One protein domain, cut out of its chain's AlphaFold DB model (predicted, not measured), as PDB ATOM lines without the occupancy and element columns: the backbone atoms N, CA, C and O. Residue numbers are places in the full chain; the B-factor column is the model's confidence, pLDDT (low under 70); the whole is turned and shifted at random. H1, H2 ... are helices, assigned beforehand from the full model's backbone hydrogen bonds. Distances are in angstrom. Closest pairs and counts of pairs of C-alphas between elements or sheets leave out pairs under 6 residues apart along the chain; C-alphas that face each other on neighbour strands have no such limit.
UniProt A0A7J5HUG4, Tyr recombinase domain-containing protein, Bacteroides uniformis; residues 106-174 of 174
ATOM      1  N   PRO A 106     -17.951  13.953  -4.785       86.38
ATOM      2  CA  PRO A 106     -18.299  14.716  -3.600       86.38
ATOM      3  C   PRO A 106     -17.985  13.894  -2.351       86.38
ATOM      4  O   PRO A 106     -18.338  12.719  -2.256       86.38
ATOM      5  N   TYR A 107     -17.326  14.530  -1.390       92.25
ATOM      6  CA  TYR A 107     -17.094  13.926  -0.091       92.25
ATOM      7  C   TYR A 107     -18.374  14.001   0.745       92.25
ATOM      8  O   TYR A 107     -18.885  15.091   1.014       92.25
ATOM      9  N   ILE A 108     -18.903  12.839   1.123       92.12
ATOM     10  CA  ILE A 108     -20.087  12.717   1.973       92.12
ATOM     11  C   ILE A 108     -19.603  12.510   3.403       92.12
ATOM     12  O   ILE A 108     -18.942  11.513   3.692       92.12
ATOM     13  N   PHE A 109     -19.939  13.449   4.285       92.38
ATOM     14  CA  PHE A 109     -19.601  13.359   5.701       92.38
ATOM     15  C   PHE A 109     -20.297  12.171   6.366       92.38
ATOM     16  O   PHE A 109     -21.481  11.903   6.138       92.38
ATOM     17  N   THR A 110     -19.568  11.499   7.246       96.62
ATOM     18  CA  THR A 110     -20.120  10.498   8.158       96.62
ATOM     19  C   THR A 110     -20.932  11.160   9.275       96.62
ATOM     20  O   THR A 110     -20.770  12.343   9.579       96.62
ATOM     21  N   HIS A 111     -21.787  10.382   9.946       95.69
ATOM     22  CA  HIS A 111     -22.551  10.866  11.102       95.69
ATOM     23  C   HIS A 111     -21.645  11.400  12.223       95.69
ATOM     24  O   HIS A 111     -21.974  12.400  12.855       95.69
ATOM     25  N   GLU A 112     -20.483  10.778  12.440       97.19
ATOM     26  CA  GLU A 112     -19.507  11.233  13.434       97.19
ATOM     27  C   GLU A 112     -18.890  12.584  13.068       97.19
ATOM     28  O   GLU A 112     -18.704  13.442  13.930       97.19
ATOM     29  N   GLU A 113     -18.577  12.802  11.792       96.75
ATOM     30  CA  GLU A 113     -18.028  14.073  11.319       96.75
ATOM     31  C   GLU A 113     -19.064  15.190  11.372       96.75
ATOM     32  O   GLU A 113     -18.737  16.298  11.792       96.75
ATOM     33  N   ILE A 114     -20.322  14.895  11.031       96.19
ATOM     34  CA  ILE A 114     -21.434  15.833  11.215       96.19
ATOM     35  C   ILE A 114     -21.605  16.187  12.699       96.19
ATOM     36  O   ILE A 114     -21.755  17.361  13.033       96.19
ATOM     37  N   ALA A 115     -21.523  15.209  13.606       95.94
ATOM     38  CA  ALA A 115     -21.612  15.466  15.043       95.94
ATOM     39  C   ALA A 115     -20.467  16.366  15.539       95.94
ATOM     40  O   ALA A 115     -20.707  17.332  16.265       95.94
ATOM     41  N   LYS A 116     -19.229  16.102  15.098       96.31
ATOM     42  CA  LYS A 116     -18.060  16.948  15.398       96.31
ATOM     43  C   LYS A 116     -18.218  18.362  14.837       96.31
ATOM     44  O   LYS A 116     -17.865  19.325  15.511       96.31
ATOM     45  N   LEU A 117     -18.768  18.490  13.629       93.88
ATOM     46  CA  LEU A 117     -19.045  19.773  12.990       93.88
ATOM     47  C   LEU A 117     -20.063  20.589  13.792       93.88
ATOM     48  O   LEU A 117     -19.803  21.752  14.087       93.88
ATOM     49  N   PHE A 118     -21.182  19.986  14.202       94.88
ATOM     50  CA  PHE A 118     -22.169  20.666  15.044       94.88
ATOM     51  C   PHE A 118     -21.593  21.068  16.395       94.88
ATOM     52  O   PHE A 118     -21.773  22.212  16.802       94.88
ATOM     53  N   TRP A 119     -20.827  20.185  17.041       94.88
ATOM     54  CA  TRP A 119     -20.154  20.518  18.291       94.88
ATOM     55  C   TRP A 119     -19.209  21.716  18.130       94.88
ATOM     56  O   TRP A 119     -19.229  22.632  18.950       94.88
ATOM     57  N   ALA A 120     -18.421  21.757  17.053       92.56
ATOM     58  CA  ALA A 120     -17.532  22.882  16.776       92.56
ATOM     59  C   ALA A 120     -18.306  24.187  16.535       92.56
ATOM     60  O   ALA A 120     -17.892  25.231  17.030       92.56
ATOM     61  N   CYS A 121     -19.432  24.139  15.817       90.62
ATOM     62  CA  CYS A 121     -20.278  25.309  15.579       90.62
ATOM     63  C   CYS A 121     -20.939  25.831  16.859       90.62
ATOM     64  O   CYS A 121     -20.980  27.041  17.060       90.62
ATOM     65  N   ASP A 122     -21.424  24.938  17.720       89.69
ATOM     66  CA  ASP A 122     -22.087  25.306  18.975       89.69
ATOM     67  C   ASP A 122     -21.119  25.947  19.977       89.69
ATOM     68  O   ASP A 122     -21.508  26.813  20.756       89.69
ATOM     69  N   ASN A 123     -19.849  25.541  19.937       88.88
ATOM     70  CA  ASN A 123     -18.801  26.048  20.823       88.88
ATOM     71  C   ASN A 123     -17.944  27.142  20.174       88.88
ATOM     72  O   ASN A 123     -16.927  27.553  20.737       88.88
ATOM     73  N   TYR A 124     -18.323  27.618  18.987       83.25
ATOM     74  CA  TYR A 124     -17.560  28.637  18.285       83.25
ATOM     75  C   TYR A 124     -17.738  29.999  18.968       83.25
ATOM     76  O   TYR A 124     -18.836  30.548  19.013       83.25
ATOM     77  N   GLN A 125     -16.652  30.558  19.505       77.00
ATOM     78  CA  GLN A 125     -16.645  31.854  20.192       77.00
ATOM     79  C   GLN A 125     -15.853  32.888  19.381       77.00
ATOM     80  O   GLN A 125     -14.786  32.580  18.846       77.00
ATOM     81  N   SER A 126     -16.352  34.129  19.296       69.81
ATOM     82  CA  SER A 126     -15.548  35.244  18.778       69.81
ATOM     83  C   SER A 126     -14.690  35.804  19.898       69.81
ATOM     84  O   SER A 126     -15.172  35.948  21.018       69.81
ATOM     85  N   GLY A 127     -13.478  36.255  19.577       67.12
ATOM     86  CA  GLY A 127     -12.702  37.102  20.487       67.12
ATOM     87  C   GLY A 127     -13.328  38.484  20.741       67.12
ATOM     88  O   GLY A 127     -12.904  39.166  21.666       67.12
ATOM     89  N   ASN A 128     -14.336  38.893  19.953       64.31
ATOM     90  CA  ASN A 128     -15.020  40.183  20.071       64.31
ATOM     91  C   ASN A 128     -16.544  40.002  20.223       64.31
ATOM     92  O   ASN A 128     -17.173  39.338  19.401       64.31
ATOM     93  N   ASN A 129     -17.161  40.663  21.210       62.47
ATOM     94  CA  ASN A 129     -18.616  40.659  21.469       62.47
ATOM     95  C   ASN A 129     -19.431  41.482  20.438       62.47
ATOM     96  O   ASN A 129     -20.282  42.292  20.805       62.47
ATOM     97  N   ASP A 130     -19.170  41.319  19.140       67.94
ATOM     98  CA  ASP A 130     -19.965  41.974  18.097       67.94
ATOM     99  C   ASP A 130     -21.251  41.177  17.835       67.94
ATOM    100  O   ASP A 130     -21.215  40.065  17.312       67.94
ATOM    101  N   LEU A 131     -22.406  41.760  18.162       63.09
ATOM    102  CA  LEU A 131     -23.729  41.173  17.908       63.09
ATOM    103  C   LEU A 131     -24.045  41.006  16.408       63.09
ATOM    104  O   LEU A 131     -24.991  40.306  16.059       63.09
ATOM    105  N   ARG A 132     -23.258  41.616  15.513       62.50
ATOM    106  CA  ARG A 132     -23.338  41.423  14.051       62.50
ATOM    107  C   ARG A 132     -22.537  40.209  13.571       62.50
ATOM    108  O   ARG A 132     -22.476  39.941  12.373       62.50
ATOM    109  N   SER A 133     -21.886  39.504  14.489       67.81
ATOM    110  CA  SER A 133     -21.102  38.316  14.197       67.81
ATOM    111  C   SER A 133     -21.996  37.173  13.712       67.81
ATOM    112  O   SER A 133     -23.011  36.849  14.332       67.81
ATOM    113  N   SER A 134     -21.588  36.505  12.629       71.81
ATOM    114  CA  SER A 134     -22.280  35.324  12.088       71.81
ATOM    115  C   SER A 134     -22.350  34.157  13.078       71.81
ATOM    116  O   SER A 134     -23.119  33.223  12.867       71.81
ATOM    117  N   ILE A 135     -21.595  34.227  14.176       76.94
ATOM    118  CA  ILE A 135     -21.498  33.202  15.218       76.94
ATOM    119  C   ILE A 135     -22.849  32.830  15.809       76.94
ATOM    120  O   ILE A 135     -23.116  31.649  15.990       76.94
ATOM    121  N   ILE A 136     -23.726  33.809  16.045       78.56
ATOM    122  CA  ILE A 136     -25.054  33.545  16.617       78.56
ATOM    123  C   ILE A 136     -25.898  32.687  15.657       78.56
ATOM    124  O   ILE A 136     -26.704  31.867  16.086       78.56
ATOM    125  N   VAL A 137     -25.696  32.852  14.348       85.88
ATOM    126  CA  VAL A 137     -26.492  32.191  13.305       85.88
ATOM    127  C   VAL A 137     -25.888  30.849  12.880       85.88
ATOM    128  O   VAL A 137     -26.625  29.975  12.426       85.88
ATOM    129  N   MET A 138     -24.575  30.644  13.048       88.31
ATOM    130  CA  MET A 138     -23.874  29.442  12.572       88.31
ATOM    131  C   MET A 138     -24.497  28.115  13.047       88.31
ATOM    132  O   MET A 138     -24.739  27.261  12.190       88.31
ATOM    133  N   PRO A 139     -24.830  27.914  14.341       90.44
ATOM    134  CA  PRO A 139     -25.468  26.678  14.805       90.44
ATOM    135  C   PRO A 139     -26.786  26.353  14.097       90.44
ATOM    136  O   PRO A 139     -27.044  25.191  13.767       90.44
ATOM    137  N   ALA A 140     -27.618  27.372  13.867       90.50
ATOM    138  CA  ALA A 140     -28.905  27.225  13.199       90.50
ATOM    139  C   ALA A 140     -28.713  26.973  11.699       90.50
ATOM    140  O   ALA A 140     -29.258  26.010  11.167       90.50
ATOM    141  N   LEU A 141     -27.865  27.770  11.041       91.44
ATOM    142  CA  LEU A 141     -27.557  27.644   9.617       91.44
ATOM    143  C   LEU A 141     -27.042  26.243   9.269       91.44
ATOM    144  O   LEU A 141     -27.543  25.620   8.333       91.44
ATOM    145  N   MET A 142     -26.084  25.718  10.036       93.00
ATOM    146  CA  MET A 142     -25.511  24.394   9.778       93.00
ATOM    147  C   MET A 142     -26.545  23.274   9.919       93.00
ATOM    148  O   MET A 142     -26.579  22.361   9.092       93.00
ATOM    149  N   ARG A 143     -27.432  23.362  10.916       93.06
ATOM    150  CA  ARG A 143     -28.524  22.394  11.097       93.06
ATOM    151  C   ARG A 143     -29.574  22.499   9.997       93.06
ATOM    152  O   ARG A 143     -30.030  21.467   9.517       93.06
ATOM    153  N   THR A 144     -29.918  23.705   9.552       92.50
ATOM    154  CA  THR A 144     -30.842  23.913   8.429       92.50
ATOM    155  C   THR A 144     -30.291  23.312   7.139       92.50
ATOM    156  O   THR A 144     -31.009  22.584   6.455       92.50
ATOM    157  N   LEU A 145     -29.016  23.561   6.826       93.81
ATOM    158  CA  LEU A 145     -28.354  22.991   5.649       93.81
ATOM    159  C   LEU A 145     -28.354  21.464   5.694       93.81
ATOM    160  O   LEU A 145     -28.706  20.824   4.708       93.81
ATOM    161  N   TYR A 146     -28.017  20.883   6.847       94.31
ATOM    162  CA  TYR A 146     -28.014  19.434   7.025       94.31
ATOM    163  C   TYR A 146     -29.418  18.821   6.920       94.31
ATOM    164  O   TYR A 146     -29.604  17.837   6.212       94.31
ATOM    165  N   ALA A 147     -30.414  19.410   7.586       92.31
ATOM    166  CA  ALA A 147     -31.768  18.861   7.649       92.31
ATOM    167  C   ALA A 147     -32.528  18.955   6.319       92.31
ATOM    168  O   ALA A 147     -33.397  18.131   6.049       92.31
ATOM    169  N   THR A 148     -32.231  19.967   5.499       92.75
ATOM    170  CA  THR A 148     -32.983  20.246   4.262       92.75
ATOM    171  C   THR A 148     -32.209  19.927   2.987       92.75
ATOM    172  O   THR A 148     -32.814  19.812   1.924       92.75
ATOM    173  N   GLY A 149     -30.880  19.822   3.062       90.19
ATOM    174  CA  GLY A 149     -30.022  19.660   1.889       90.19
ATOM    175  C   GLY A 149     -30.024  20.861   0.933       90.19
ATOM    176  O   GLY A 149     -29.590  20.719  -0.211       90.19
ATOM    177  N   MET A 150     -30.520  22.030   1.360       92.69
ATOM    178  CA  MET A 150     -30.558  23.230   0.519       92.69
ATOM    179  C   MET A 150     -29.159  23.789   0.249       92.69
ATOM    180  O   MET A 150     -28.209  23.571   1.007       92.69
ATOM    181  N   ARG A 151     -29.015  24.561  -0.829       91.00
ATOM    182  CA  ARG A 151     -27.743  25.234  -1.119       91.00
ATOM    183  C   ARG A 151     -27.507  26.361  -0.124       91.00
ATOM    184  O   ARG A 151     -28.433  27.063   0.268       91.00
ATOM    185  N   ILE A 152     -26.239  26.631   0.184       91.00
ATOM    186  CA  ILE A 152     -25.860  27.744   1.067       91.00
ATOM    187  C   ILE A 152     -26.451  29.085   0.619       91.00
ATOM    188  O   ILE A 152     -26.921  29.850   1.451       91.00
ATOM    189  N   SER A 153     -26.494  29.348  -0.692       88.00
ATOM    190  CA  SER A 153     -27.075  30.574  -1.247       88.00
ATOM    191  C   SER A 153     -28.578  30.689  -1.000       88.00
ATOM    192  O   SER A 153     -29.081  31.798  -0.862       88.00
ATOM    193  N   GLU A 154     -29.286  29.559  -0.961       89.19
ATOM    194  CA  GLU A 154     -30.716  29.507  -0.647       89.19
ATOM    195  C   GLU A 154     -30.905  29.776   0.850       89.19
ATOM    196  O   GLU A 154     -31.649  30.683   1.209       89.19
ATOM    197  N   ALA A 155     -30.133  29.098   1.711       90.56
ATOM    198  CA  ALA A 155     -30.210  29.253   3.163       90.56
ATOM    199  C   ALA A 155     -29.959  30.693   3.638       90.56
ATOM    200  O   ALA A 155     -30.691  31.201   4.482       90.56
ATOM    201  N   VAL A 156     -28.955  31.377   3.079       88.12
ATOM    202  CA  VAL A 156     -28.650  32.774   3.447       88.12
ATOM    203  C   VAL A 156     -29.628  33.790   2.850       88.12
ATOM    204  O   VAL A 156     -29.606  34.948   3.256       88.12
ATOM    205  N   SER A 157     -30.464  33.383   1.890       88.25
ATOM    206  CA  SER A 157     -31.480  34.241   1.264       88.25
ATOM    207  C   SER A 157     -32.884  34.026   1.842       88.25
ATOM    208  O   SER A 157     -33.829  34.655   1.367       88.25
ATOM    209  N   LEU A 158     -33.034  33.139   2.835       85.81
ATOM    210  CA  LEU A 158     -34.311  32.861   3.490       85.81
ATOM    211  C   LEU A 158     -34.843  34.103   4.207       85.81
ATOM    212  O   LEU A 158     -34.152  34.704   5.029       85.81
ATOM    213  N   ASN A 159     -36.106  34.439   3.947       81.38
ATOM    214  CA  ASN A 159     -36.824  35.480   4.672       81.38
ATOM    215  C   ASN A 159     -37.885  34.870   5.594       81.38
ATOM    216  O   ASN A 159     -38.394  33.777   5.357       81.38
ATOM    217  N   ASN A 160     -38.320  35.632   6.602       75.44
ATOM    218  CA  ASN A 160     -39.367  35.205   7.547       75.44
ATOM    219  C   ASN A 160     -40.694  34.791   6.877       75.44
ATOM    220  O   ASN A 160     -41.506  34.118   7.500       75.44
ATOM    221  N   LYS A 161     -40.930  35.207   5.627       77.38
ATOM    222  CA  LYS A 161     -42.125  34.860   4.842       77.38
ATOM    223  C   LYS A 161     -42.022  33.500   4.146       77.38
ATOM    224  O   LYS A 161     -43.048  32.946   3.772       77.38
ATOM    225  N   ASP A 162     -40.808  32.982   3.984       67.44
ATOM    226  CA  ASP A 162     -40.531  31.721   3.291       67.44
ATOM    227  C   ASP A 162     -40.662  30.516   4.242       67.44
ATOM    228  O   ASP A 162     -40.744  29.366   3.812       67.44
ATOM    229  N   GLY A 163     -40.724  30.774   5.554       58.66
ATOM    230  CA  GLY A 163     -40.966  29.773   6.584       58.66
ATOM    231  C   GLY A 163     -42.455  29.520   6.805       58.66
ATOM    232  O   GLY A 163     -43.125  30.271   7.511       58.66
ATOM    233  N   GLY A 164     -42.969  28.405   6.289       48.28
ATOM    234  CA  GLY A 164     -44.129  27.766   6.904       48.28
ATOM    235  C   GLY A 164     -43.684  27.192   8.244       48.28
ATOM    236  O   GLY A 164     -42.993  26.176   8.267       48.28
ATOM    237  N   PHE A 165     -44.015  27.853   9.355       47.09
ATOM    238  CA  PHE A 165     -43.737  27.348  10.701       47.09
ATOM    239  C   PHE A 165     -44.544  26.066  10.960       47.09
ATOM    240  O   PHE A 165     -45.591  26.086  11.600       47.09
ATOM    241  N   TYR A 166     -44.051  24.926  10.485       41.50
ATOM    242  CA  TYR A 166     -44.428  23.628  11.022       41.50
ATOM    243  C   TYR A 166     -43.528  23.366  12.230       41.50
ATOM    244  O   TYR A 166     -42.379  22.975  12.073       41.50
ATOM    245  N   ASN A 167     -44.041  23.684  13.423       34.88
ATOM    246  CA  ASN A 167     -43.599  23.230  14.750       34.88
ATOM    247  C   ASN A 167     -42.229  22.513  14.823       34.88
ATOM    248  O   ASN A 167     -42.172  21.297  14.981       34.88
ATOM    249  N   LEU A 168     -41.124  23.267  14.810       34.69
ATOM    250  CA  LEU A 168     -39.802  22.764  15.225       34.69
ATOM    251  C   LEU A 168     -39.369  23.309  16.599       34.69
ATOM    252  O   LEU A 168     -38.192  23.288  16.945       34.69
ATOM    253  N   TYR A 169     -40.328  23.729  17.431       33.28
ATOM    254  CA  TYR A 169     -40.113  23.958  18.863       33.28
ATOM    255  C   TYR A 169     -40.330  22.671  19.668       33.28
ATOM    256  O   TYR A 169     -41.217  22.608  20.505       33.28
ATOM    257  N   THR A 170     -39.510  21.648  19.439       33.84
ATOM    258  CA  THR A 170     -39.243  20.613  20.452       33.84
ATOM    259  C   THR A 170     -37.880  19.978  20.193       33.84
ATOM    260  O   THR A 170     -37.766  18.783  19.949       33.84
ATOM    261  N   VAL A 171     -36.812  20.772  20.289       34.94
ATOM    262  CA  VAL A 171     -35.568  20.234  20.850       34.94
ATOM    263  C   VAL A 171     -35.712  20.416  22.356       34.94
ATOM    264  O   VAL A 171     -35.456  21.490  22.895       34.94
ATOM    265  N   LYS A 172     -36.254  19.387  23.020       29.20
ATOM    266  CA  LYS A 172     -36.209  19.282  24.479       29.20
ATOM    267  C   LYS A 172     -34.736  19.265  24.872       29.20
ATOM    268  O   LYS A 172     -34.029  18.313  24.559       29.20
ATOM    269  N   ILE A 173     -34.306  20.329  25.534       34.75
ATOM    270  CA  ILE A 173     -33.089  20.336  26.330       34.75
ATOM    271  C   ILE A 173     -33.402  19.432  27.526       34.75
ATOM    272  O   ILE A 173     -34.284  19.751  28.325       34.75
ATOM    273  N   GLY A 174     -32.785  18.256  27.546       36.62
ATOM    274  CA  GLY A 174     -32.689  17.374  28.704       36.62
ATOM    275  C   GLY A 174     -31.248  17.345  29.169       36.62
ATOM    276  O   GLY A 174     -30.367  17.468  28.286       36.62
TER     277      GLY A 174
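Overview. This is residues 106 to 174 of the 174 residues of the protein "Tyr recombinase domain-containing protein" of Bacteroides uniformis (UniProt A0A7J5HUG4). Little regular structure: a small hairpin of two helices, H1 and H2, spread like a V, with short H3 packed on H2; loop residues 127 to 132 and the tail, residues 157 to 174, stick out. The printed part has 69 residues, with three named helices in the order H1, H2, H3 and no named strand; the class is all helix, with 27 residues in named elements. It is loose, with a radius of gyration of the C-alphas of 13.8 A, and spans 35 by 33 by 32 A.

Along the chain. H1, residues 111 to 122, begins at C-alpha (-22.551, 10.866, 11.102) and is 16.5 A long. H2, residues 138 to 148, is 15.4 A long. H3, residues 152 to 155, ends at C-alpha (-30.210, 29.253, 3.163).

Arrangement. H1 touches H2 with residues 118 to 122 alone; the closest C-alphas, of Cys 121 and Pro 139, are 5.4 A apart. This helical hairpin has a shallow tilt of 32 degrees, opposite ways. H2 touches H3, closest at the C-alphas of Leu 145 and Ala 155, 7.0 A. H1 and H3 are apart. In H1 and H2 every O i to N i+4 pair is within hydrogen-bond range; H3 is too short for one.

Size, cuts and confidence. The C-alphas of Pro 106 and Asn 129 are farthest apart, 36.1 A. The printed part has no cut. The link H1 to H2 is long, H2 to H3 tight. pLDDT is under 70 at residues 126 to 133 and 162 to 174.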